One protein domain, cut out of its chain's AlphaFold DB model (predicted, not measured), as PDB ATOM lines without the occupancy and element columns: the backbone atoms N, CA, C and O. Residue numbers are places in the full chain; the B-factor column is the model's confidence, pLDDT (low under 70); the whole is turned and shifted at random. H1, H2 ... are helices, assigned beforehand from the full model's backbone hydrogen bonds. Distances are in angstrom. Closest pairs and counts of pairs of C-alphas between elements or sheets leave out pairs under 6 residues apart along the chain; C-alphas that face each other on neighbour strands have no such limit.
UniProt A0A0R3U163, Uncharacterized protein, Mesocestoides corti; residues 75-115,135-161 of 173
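What this domain is: This is residues 75 to 115 and 135 to 161 of the 173 residues of an uncharacterized protein of Mesocestoides corti (UniProt A0A0R3U163). Two long helices, H1 and H2, cross at a steep angle and run opposite ways, and a short helix, H3, makes a triangle with them, running nearly parallel to H1. A second short helix, H4, lies away from these three at one end of the longest axis, after a short link from H3. The printed part has 68 residues with four named helices, in the order H1, H2, H3, H4, and no named strand; the class is all helix. The whole is compact, with a radius of gyration of the C-alphas of 12.5 A, and flat in outline, its C-alphas spanning 38 by 33 by 17 A.

Where its parts are: H1, residues 75 to 90, begins at C-alpha 75 at (138.034, 143.652, 243.238) and is 22.7 A long from first to last C-alpha. A short link of 7 residues leads to H2, residues 98 to 112, 20.5 A long, whose C-alpha 98 is at (135.036, 120.398, 232.317). After the cut, residues 138 to 139 pair with residues 142 to 143, antiparallel, as a short pairing outside any named strand. H3, residues 144 to 149, follows, and is 8.5 A long. A short link of 7 residues leads to H4, residues 157 to 161, 6.8 A long, which ends at C-alpha 161 at (134.473, 105.849, 232.629).

How they stand to each other: H1 touches H2 with its residues 81 to 88 alone; the closest C-alphas, those of Ser 85 and Val 104, are 6.6 A apart. Their lines stand at a steep tilt of 46 degrees, opposite ways. H3 and H1 are close but not clearly touching, with the closest C-alphas, those of Leu 81 and Leu 146, 7.4 A apart. They run the same way at a shallow tilt of 15 degrees. H2 and H3 only just touch, with 3 pairs of C-alphas within 8 A, through residues 99 to 103 of H2 alone; the closest C-alphas, those of Ser 100 and Ala 149, are 5.3 A apart. These two run opposite ways at a steep tilt of 55 degrees. H4 is apart from H1, H2 and H3. In H1, H2 and H3 every O i to N i+4 pair is within hydrogen-bond range; in H4 it is 0 of 1, beside 2 of 2 O i to N i+3 pairs.

The domain as a whole: The two C-alphas farthest apart, those of Tyr 115 and Ser 161, are 40.0 A apart. Residues 116 to 134 are not printed, and C-alphas 115 and 135 are 18.5 A apart across the cut, which lies in the link from H2 to H3. Of the links that are printed whole, none is long. The mean pLDDT of the printed part is 85.2, and residues 113 to 115 and 159 to 161 are under 70.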
ATOM      1  N   PHE A  75     136.585 143.871 243.265       85.25
ATOM      2  CA  PHE A  75     138.034 143.652 243.238       85.25
ATOM      3  C   PHE A  75     138.445 142.331 243.905       85.25
ATOM      4  O   PHE A  75     139.234 141.575 243.342       85.25
ATOM      5  N   ASP A  76     137.869 142.017 245.066       87.88
ATOM      6  CA  ASP A  76     138.115 140.755 245.769       87.88
ATOM      7  C   ASP A  76     137.633 139.567 244.931       87.88
ATOM      8  O   ASP A  76     138.279 138.521 244.904       87.88
ATOM      9  N   TYR A  77     136.529 139.743 244.196       88.75
ATOM     10  CA  TYR A  77     136.014 138.719 243.287       88.75
ATOM     11  C   TYR A  77     136.967 138.470 242.125       88.75
ATOM     12  O   TYR A  77     137.268 137.323 241.809       88.75
ATOM     13  N   GLN A  78     137.471 139.535 241.497       90.44
ATOM     14  CA  GLN A  78     138.447 139.413 240.416       90.44
ATOM     15  C   GLN A  78     139.731 138.733 240.895       90.44
ATOM     16  O   GLN A  78     140.265 137.891 240.179       90.44
ATOM     17  N   GLY A  79     140.191 139.051 242.109       91.56
ATOM     18  CA  GLY A  79     141.319 138.369 242.739       91.56
ATOM     19  C   GLY A  79     141.053 136.878 242.947       91.56
ATOM     20  O   GLY A  79     141.864 136.054 242.540       91.56
ATOM     21  N   ALA A  80     139.896 136.521 243.512       92.06
ATOM     22  CA  ALA A  80     139.511 135.127 243.727       92.06
ATOM     23  C   ALA A  80     139.362 134.345 242.411       92.06
ATOM     24  O   ALA A  80     139.837 133.217 242.310       92.06
ATOM     25  N   LEU A  81     138.751 134.952 241.389       92.88
ATOM     26  CA  LEU A  81     138.602 134.352 240.064       92.88
ATOM     27  C   LEU A  81     139.954 134.154 239.374       92.88
ATOM     28  O   LEU A  81     140.170 133.128 238.733       92.88
ATOM     29  N   LEU A  82     140.865 135.121 239.503       92.44
ATOM     30  CA  LEU A  82     142.213 135.004 238.962       92.44
ATOM     31  C   LEU A  82     142.979 133.867 239.645       92.44
ATOM     32  O   LEU A  82     143.561 133.043 238.946       92.44
ATOM     33  N   SER A  83     142.942 133.781 240.976       94.25
ATOM     34  CA  SER A  83     143.562 132.674 241.713       94.25
ATOM     35  C   SER A  83     142.989 131.322 241.287       94.25
ATOM     36  O   SER A  83     143.749 130.447 240.895       94.25
ATOM     37  N   ALA A  84     141.658 131.196 241.231       93.75
ATOM     38  CA  ALA A  84     140.993 129.979 240.767       93.75
ATOM     39  C   ALA A  84     141.394 129.599 239.333       93.75
ATOM     40  O   ALA A  84     141.521 128.421 239.008       93.75
ATOM     41  N   SER A  85     141.614 130.591 238.465       93.88
ATOM     42  CA  SER A  85     142.112 130.324 237.120       93.88
ATOM     43  C   SER A  85     143.535 129.772 237.145       93.88
ATOM     44  O   SER A  85     143.802 128.809 236.440       93.88
ATOM     45  N   ILE A  86     144.429 130.328 237.969       94.75
ATOM     46  CA  ILE A  86     145.807 129.837 238.096       94.75
ATOM     47  C   ILE A  86     145.802 128.382 238.563       94.75
ATOM     48  O   ILE A  86     146.448 127.563 237.918       94.75
ATOM     49  N   ASP A  87     145.018 128.065 239.597       93.88
ATOM     50  CA  ASP A  87     144.887 126.703 240.123       93.88
ATOM     51  C   ASP A  87     144.415 125.734 239.023       93.88
ATOM     52  O   ASP A  87     145.000 124.675 238.813       93.88
ATOM     53  N   LEU A  88     143.407 126.130 238.235       92.88
ATOM     54  CA  LEU A  88     142.908 125.327 237.119       92.88
ATOM     55  C   LEU A  88     143.958 125.115 236.010       92.88
ATOM     56  O   LEU A  88     144.062 124.010 235.481       92.88
ATOM     57  N   TRP A  89     144.723 126.153 235.647       91.38
ATOM     58  CA  TRP A  89     145.767 126.084 234.611       91.38
ATOM     59  C   TRP A  89     147.038 125.356 235.076       91.38
ATOM     60  O   TRP A  89     147.830 124.930 234.235       91.38
ATOM     61  N   GLU A  90     147.254 125.217 236.385       93.31
ATOM     62  CA  GLU A  90     148.346 124.420 236.954       93.31
ATOM     63  C   GLU A  90     148.075 122.909 236.829       93.31
ATOM     64  O   GLU A  90     149.007 122.118 236.653       93.31
ATOM     65  N   THR A  91     146.803 122.508 236.836       90.19
ATOM     66  CA  THR A  91     146.381 121.115 236.645       90.19
ATOM     67  C   THR A  91     146.537 120.682 235.179       90.19
ATOM     68  O   THR A  91     146.135 121.417 234.275       90.19
ATOM     69  N   PRO A  92     147.081 119.483 234.885       88.88
ATOM     70  CA  PRO A  92     147.168 118.973 233.517       88.88
ATOM     71  C   PRO A  92     145.781 118.738 232.904       88.88
ATOM     72  O   PRO A  92     144.857 118.301 233.587       88.88
ATOM     73  N   GLU A  93     145.653 118.965 231.595       85.31
ATOM     74  CA  GLU A  93     144.368 118.989 230.871       85.31
ATOM     75  C   GLU A  93     143.521 117.708 231.003       85.31
ATOM     76  O   GLU A  93     142.302 117.782 230.895       85.31
ATOM     77  N   CYS A  94     144.129 116.543 231.262       83.31
ATOM     78  CA  CYS A  94     143.392 115.289 231.460       83.31
ATOM     79  C   CYS A  94     142.601 115.254 232.780       83.31
ATOM     80  O   CYS A  94     141.475 114.759 232.798       83.31
ATOM     81  N   LEU A  95     143.143 115.871 233.838       85.06
ATOM     82  CA  LEU A  95     142.552 115.914 235.180       85.06
ATOM     83  C   LEU A  95     141.589 117.096 235.373       85.06
ATOM     84  O   LEU A  95     140.911 117.180 236.393       85.06
ATOM     85  N   GLN A  96     141.516 118.026 234.420       89.25
ATOM     86  CA  GLN A  96     140.676 119.212 234.559       89.25
ATOM     87  C   GLN A  96     139.190 118.865 234.435       89.25
ATOM     88  O   GLN A  96     138.721 118.340 233.423       89.25
ATOM     89  N   ASN A  97     138.410 119.255 235.439       90.62
ATOM     90  CA  ASN A  97     136.964 119.128 235.385       90.62
ATOM     91  C   ASN A  97     136.371 120.119 234.373       90.62
ATOM     92  O   ASN A  97     136.462 121.345 234.519       90.62
ATOM     93  N   ARG A  98     135.661 119.592 233.373       87.75
ATOM     94  CA  ARG A  98     135.036 120.398 232.317       87.75
ATOM     95  C   ARG A  98     134.008 121.395 232.850       87.75
ATOM     96  O   ARG A  98     133.843 122.482 232.289       87.75
ATOM     97  N   ARG A  99     133.325 121.059 233.947       89.38
ATOM     98  CA  ARG A  99     132.370 121.957 234.612       89.38
ATOM     99  C   ARG A  99     133.066 123.165 235.247       89.38
ATOM    100  O   ARG A  99     132.577 124.283 235.106       89.38
ATOM    101  N   SER A 100     134.190 122.951 235.925       91.25
ATOM    102  CA  SER A 100     134.989 124.023 236.534       91.25
ATOM    103  C   SER A 100     135.606 124.918 235.462       91.25
ATOM    104  O   SER A 100     135.500 126.141 235.544       91.25
ATOM    105  N   LEU A 101     136.140 124.309 234.399       91.56
ATOM    106  CA  LEU A 101     136.726 125.022 233.266       91.56
ATOM    107  C   LEU A 101     135.716 125.923 232.561       91.56
ATOM    108  O   LEU A 101     135.948 127.124 232.435       91.56
ATOM    109  N   THR A 102     134.559 125.381 232.181       89.81
ATOM    110  CA  THR A 102     133.491 126.185 231.564       89.81
ATOM    111  C   THR A 102     133.039 127.328 232.469       89.81
ATOM    112  O   THR A 102     132.870 128.449 231.992       89.81
ATOM    113  N   HIS A 103     132.920 127.092 233.781       90.19
ATOM    114  CA  HIS A 103     132.550 128.136 234.733       90.19
ATOM    115  C   HIS A 103     133.574 129.279 234.772       90.19
ATOM    116  O   HIS A 103     133.199 130.443 234.655       90.19
ATOM    117  N   VAL A 104     134.865 128.971 234.910       91.75
ATOM    118  CA  VAL A 104     135.928 129.985 234.987       91.75
ATOM    119  C   VAL A 104     136.080 130.721 233.652       91.75
ATOM    120  O   VAL A 104     136.125 131.954 233.634       91.75
ATOM    121  N   GLU A 105     136.081 130.003 232.527       89.44
ATOM    122  CA  GLU A 105     136.199 130.590 231.189       89.44
ATOM    123  C   GLU A 105     135.051 131.546 230.860       89.44
ATOM    124  O   GLU A 105     135.290 132.630 230.325       89.44
ATOM    125  N   GLU A 106     133.808 131.193 231.196       87.00
ATOM    126  CA  GLU A 106     132.653 132.072 230.994       87.00
ATOM    127  C   GLU A 106     132.790 133.375 231.789       87.00
ATOM    128  O   GLU A 106     132.488 134.457 231.271       87.00
ATOM    129  N   ARG A 107     133.294 133.303 233.028       87.06
ATOM    130  CA  ARG A 107     133.508 134.478 233.887       87.06
ATOM    131  C   ARG A 107     134.663 135.345 233.404       87.06
ATOM    132  O   ARG A 107     134.506 136.563 233.337       87.06
ATOM    133  N   ILE A 108     135.785 134.745 233.010       87.69
ATOM    134  CA  ILE A 108     136.914 135.469 232.410       87.69
ATOM    135  C   ILE A 108     136.472 136.128 231.103       87.69
ATOM    136  O   ILE A 108     136.730 137.312 230.891       87.69
ATOM    137  N   ARG A 109     135.743 135.404 230.244       83.94
ATOM    138  CA  ARG A 109     135.207 135.938 228.987       83.94
ATOM    139  C   ARG A 109     134.273 137.120 229.238       83.94
ATOM    140  O   ARG A 109     134.372 138.113 228.522       83.94
ATOM    141  N   ALA A 110     133.417 137.056 230.256       80.25
ATOM    142  CA  ALA A 110     132.548 138.171 230.631       80.25
ATOM    143  C   ALA A 110     133.327 139.412 231.115       80.25
ATOM    144  O   ALA A 110     132.884 140.533 230.867       80.25
ATOM    145  N   LEU A 111     134.486 139.233 231.763       77.56
ATOM    146  CA  LEU A 111     135.353 140.330 232.217       77.56
ATOM    147  C   LEU A 111     136.220 140.923 231.094       77.56
ATOM    148  O   LEU A 111     136.380 142.139 231.015       77.56
ATOM    149  N   VAL A 112     136.783 140.075 230.227       78.25
ATOM    150  CA  VAL A 112     137.736 140.465 229.170       78.25
ATOM    151  C   VAL A 112     137.036 140.977 227.910       78.25
ATOM    152  O   VAL A 112     137.607 141.792 227.185       78.25
ATOM    153  N   CYS A 113     135.793 140.559 227.641       61.16
ATOM    154  CA  CYS A 113     135.070 140.914 226.417       61.16
ATOM    155  C   CYS A 113     133.879 141.870 226.648       61.16
ATOM    156  O   CYS A 113     132.746 141.495 226.348       61.16
ATOM    157  N   PRO A 114     134.081 143.144 227.046       57.97
ATOM    158  CA  PRO A 114     133.014 144.139 226.960       57.97
ATOM    159  C   PRO A 114     132.738 144.598 225.510       57.97
ATOM    160  O   PRO A 114     131.786 145.338 225.284       57.97
ATOM    161  N   TYR A 115     133.541 144.174 224.519       47.78
ATOM    162  CA  TYR A 115     133.502 144.695 223.140       47.78
ATOM    163  C   TYR A 115     133.505 143.642 222.019       47.78
ATOM    164  O   TYR A 115     133.844 143.955 220.882       47.78
ATOM    165  N   VAL A 135     127.010 138.128 239.546       75.62
ATOM    166  CA  VAL A 135     128.163 137.297 239.197       75.62
ATOM    167  C   VAL A 135     128.310 136.152 240.197       75.62
ATOM    168  O   VAL A 135     128.345 134.994 239.789       75.62
ATOM    169  N   ASP A 136     128.300 136.472 241.490       79.81
ATOM    170  CA  ASP A 136     128.416 135.517 242.590       79.81
ATOM    171  C   ASP A 136     127.781 136.095 243.872       79.81
ATOM    172  O   ASP A 136     127.569 137.305 243.987       79.81
ATOM    173  N   VAL A 137     127.472 135.232 244.838       82.44
ATOM    174  CA  VAL A 137     127.084 135.603 246.197       82.44
ATOM    175  C   VAL A 137     128.334 135.578 247.070       82.44
ATOM    176  O   VAL A 137     128.810 134.525 247.492       82.44
ATOM    177  N   GLY A 138     128.860 136.769 247.346       81.12
ATOM    178  CA  GLY A 138     129.962 136.968 248.274       81.12
ATOM    179  C   GLY A 138     129.465 137.125 249.712       81.12
ATOM    180  O   GLY A 138     128.761 138.089 250.018       81.12
ATOM    181  N   ALA A 139     129.833 136.210 250.605       78.06
ATOM    182  CA  ALA A 139     129.549 136.336 252.033       78.06
ATOM    183  C   ALA A 139     130.685 135.742 252.868       78.06
ATOM    184  O   ALA A 139     131.200 134.673 252.548       78.06
ATOM    185  N   ILE A 140     131.033 136.417 253.972       77.62
ATOM    186  CA  ILE A 140     132.075 135.971 254.918       77.62
ATOM    187  C   ILE A 140     133.439 135.819 254.208       77.62
ATOM    188  O   ILE A 140     134.157 134.843 254.406       77.62
ATOM    189  N   GLY A 141     133.783 136.761 253.321       75.56
ATOM    190  CA  GLY A 141     135.055 136.738 252.585       75.56
ATOM    191  C   GLY A 141     135.212 135.571 251.601       75.56
ATOM    192  O   GLY A 141     136.326 135.281 251.180       75.56
ATOM    193  N   ARG A 142     134.115 134.888 251.251       82.44
ATOM    194  CA  ARG A 142     134.093 133.797 250.272       82.44
ATOM    195  C   ARG A 142     133.062 134.045 249.184       82.44
ATOM    196  O   ARG A 142     132.016 134.648 249.436       82.44
ATOM    197  N   PHE A 143     133.363 133.532 247.998       90.31
ATOM    198  CA  PHE A 143     132.509 133.566 246.817       90.31
ATOM    199  C   PHE A 143     131.911 132.184 246.610       90.31
ATOM    200  O   PHE A 143     132.588 131.272 246.152       90.31
ATOM    201  N   TRP A 144     130.670 132.003 247.059       88.44
ATOM    202  CA  TRP A 144     130.104 130.670 247.257       88.44
ATOM    203  C   TRP A 144     129.872 129.915 245.944       88.44
ATOM    204  O   TRP A 144     130.021 128.693 245.928       88.44
ATOM    205  N   ALA A 145     129.522 130.599 244.850       89.75
ATOM    206  CA  ALA A 145     129.344 129.938 243.560       89.75
ATOM    207  C   ALA A 145     130.690 129.545 242.941       89.75
ATOM    208  O   ALA A 145     130.808 128.423 242.451       89.75
ATOM    209  N   LEU A 146     131.701 130.418 243.016       91.31
ATOM    210  CA  LEU A 146     133.061 130.132 242.558       91.31
ATOM    211  C   LEU A 146     133.709 128.995 243.369       91.31
ATOM    212  O   LEU A 146     134.229 128.058 242.775       91.31
ATOM    213  N   ASP A 147     133.609 129.030 244.703       91.94
ATOM    214  CA  ASP A 147     134.129 127.988 245.611       91.94
ATOM    215  C   ASP A 147     133.470 126.631 245.315       91.94
ATOM    216  O   ASP A 147     134.139 125.609 245.198       91.94
ATOM    217  N   SER A 148     132.153 126.625 245.077       90.75
ATOM    218  CA  SER A 148     131.424 125.404 244.709       90.75
ATOM    219  C   SER A 148     131.788 124.882 243.316       90.75
ATOM    220  O   SER A 148     131.719 123.680 243.079       90.75
ATOM    221  N   ALA A 149     132.131 125.764 242.373       90.31
ATOM    222  CA  ALA A 149     132.566 125.365 241.038       90.31
ATOM    223  C   ALA A 149     134.002 124.822 241.030       90.31
ATOM    224  O   ALA A 149     134.340 124.045 240.143       90.31
ATOM    225  N   MET A 150     134.819 125.205 242.014       92.94
ATOM    226  CA  MET A 150     136.217 124.797 242.156       92.94
ATOM    227  C   MET A 150     136.438 123.667 243.174       92.94
ATOM    228  O   MET A 150     137.579 123.296 243.398       92.94
ATOM    229  N   LEU A 151     135.396 123.105 243.801       90.19
ATOM    230  CA  LEU A 151     135.562 122.098 244.864       90.19
ATOM    231  C   LEU A 151     136.204 120.785 244.367       90.19
ATOM    232  O   LEU A 151     136.958 120.177 245.116       90.19
ATOM    233  N   ASP A 152     135.966 120.420 243.103       90.50
ATOM    234  CA  ASP A 152     136.488 119.215 242.436       90.50
ATOM    235  C   ASP A 152     137.008 119.576 241.028       90.50
ATOM    236  O   ASP A 152     136.506 119.097 240.008       90.50
ATOM    237  N   TYR A 153     137.932 120.538 240.942       89.88
ATOM    238  CA  TYR A 153     138.441 121.041 239.657       89.88
ATOM    239  C   TYR A 153     139.517 120.146 239.022       89.88
ATOM    240  O   TYR A 153     139.747 120.241 237.817       89.88
ATOM    241  N   ASP A 154     140.151 119.287 239.821       89.12
ATOM    242  CA  ASP A 154     141.223 118.346 239.472       89.12
ATOM    243  C   ASP A 154     140.746 116.883 239.372       89.12
ATOM    244  O   ASP A 154     141.556 115.964 239.242       89.12
ATOM    245  N   ILE A 155     139.430 116.658 239.435       88.06
ATOM    246  CA  ILE A 155     138.805 115.347 239.267       88.06
ATOM    247  C   ILE A 155     137.997 115.359 237.974       88.06
ATOM    248  O   ILE A 155     136.976 116.042 237.864       88.06
ATOM    249  N   ASN A 156     138.418 114.550 237.006       83.88
ATOM    250  CA  ASN A 156     137.684 114.355 235.767       83.88
ATOM    251  C   ASN A 156     136.921 113.020 235.793       83.88
ATOM    252  O   ASN A 156     137.508 111.942 235.719       83.88
ATOM    253  N   GLU A 157     135.588 113.078 235.883       80.06
ATOM    254  CA  GLU A 157     134.727 111.883 235.859       80.06
ATOM    255  C   GLU A 157     134.842 111.098 234.538       80.06
ATOM    256  O   GLU A 157     134.622 109.883 234.522       80.06
ATOM    257  N   GLU A 158     135.226 111.766 233.441       74.44
ATOM    258  CA  GLU A 158     135.423 111.132 232.133       74.44
ATOM    259  C   GLU A 158     136.575 110.104 232.174       74.44
ATOM    260  O   GLU A 158     136.462 109.051 231.544       74.44
ATOM    261  N   GLU A 159     137.609 110.305 233.004       65.69
ATOM    262  CA  GLU A 159     138.737 109.364 233.146       65.69
ATOM    263  C   GLU A 159     138.325 108.014 233.755       65.69
ATOM    264  O   GLU A 159     138.811 106.955 233.360       65.69
ATOM    265  N   PHE A 160     137.392 108.019 234.709       68.12
ATOM    266  CA  PHE A 160     136.965 106.793 235.393       68.12
ATOM    267  C   PHE A 160     136.016 105.940 234.546       68.12
ATOM    268  O   PHE A 160     135.836 104.747 234.813       68.12
ATOM    269  N   SER A 161     135.419 106.533 233.510       63.06
ATOM    270  CA  SER A 161     134.473 105.849 232.629       63.06
ATOM    271  C   SER A 161     135.141 104.890 231.629       63.06
ATOM    272  O   SER A 161     134.501 103.931 231.194       63.06
TER     273      SER A 161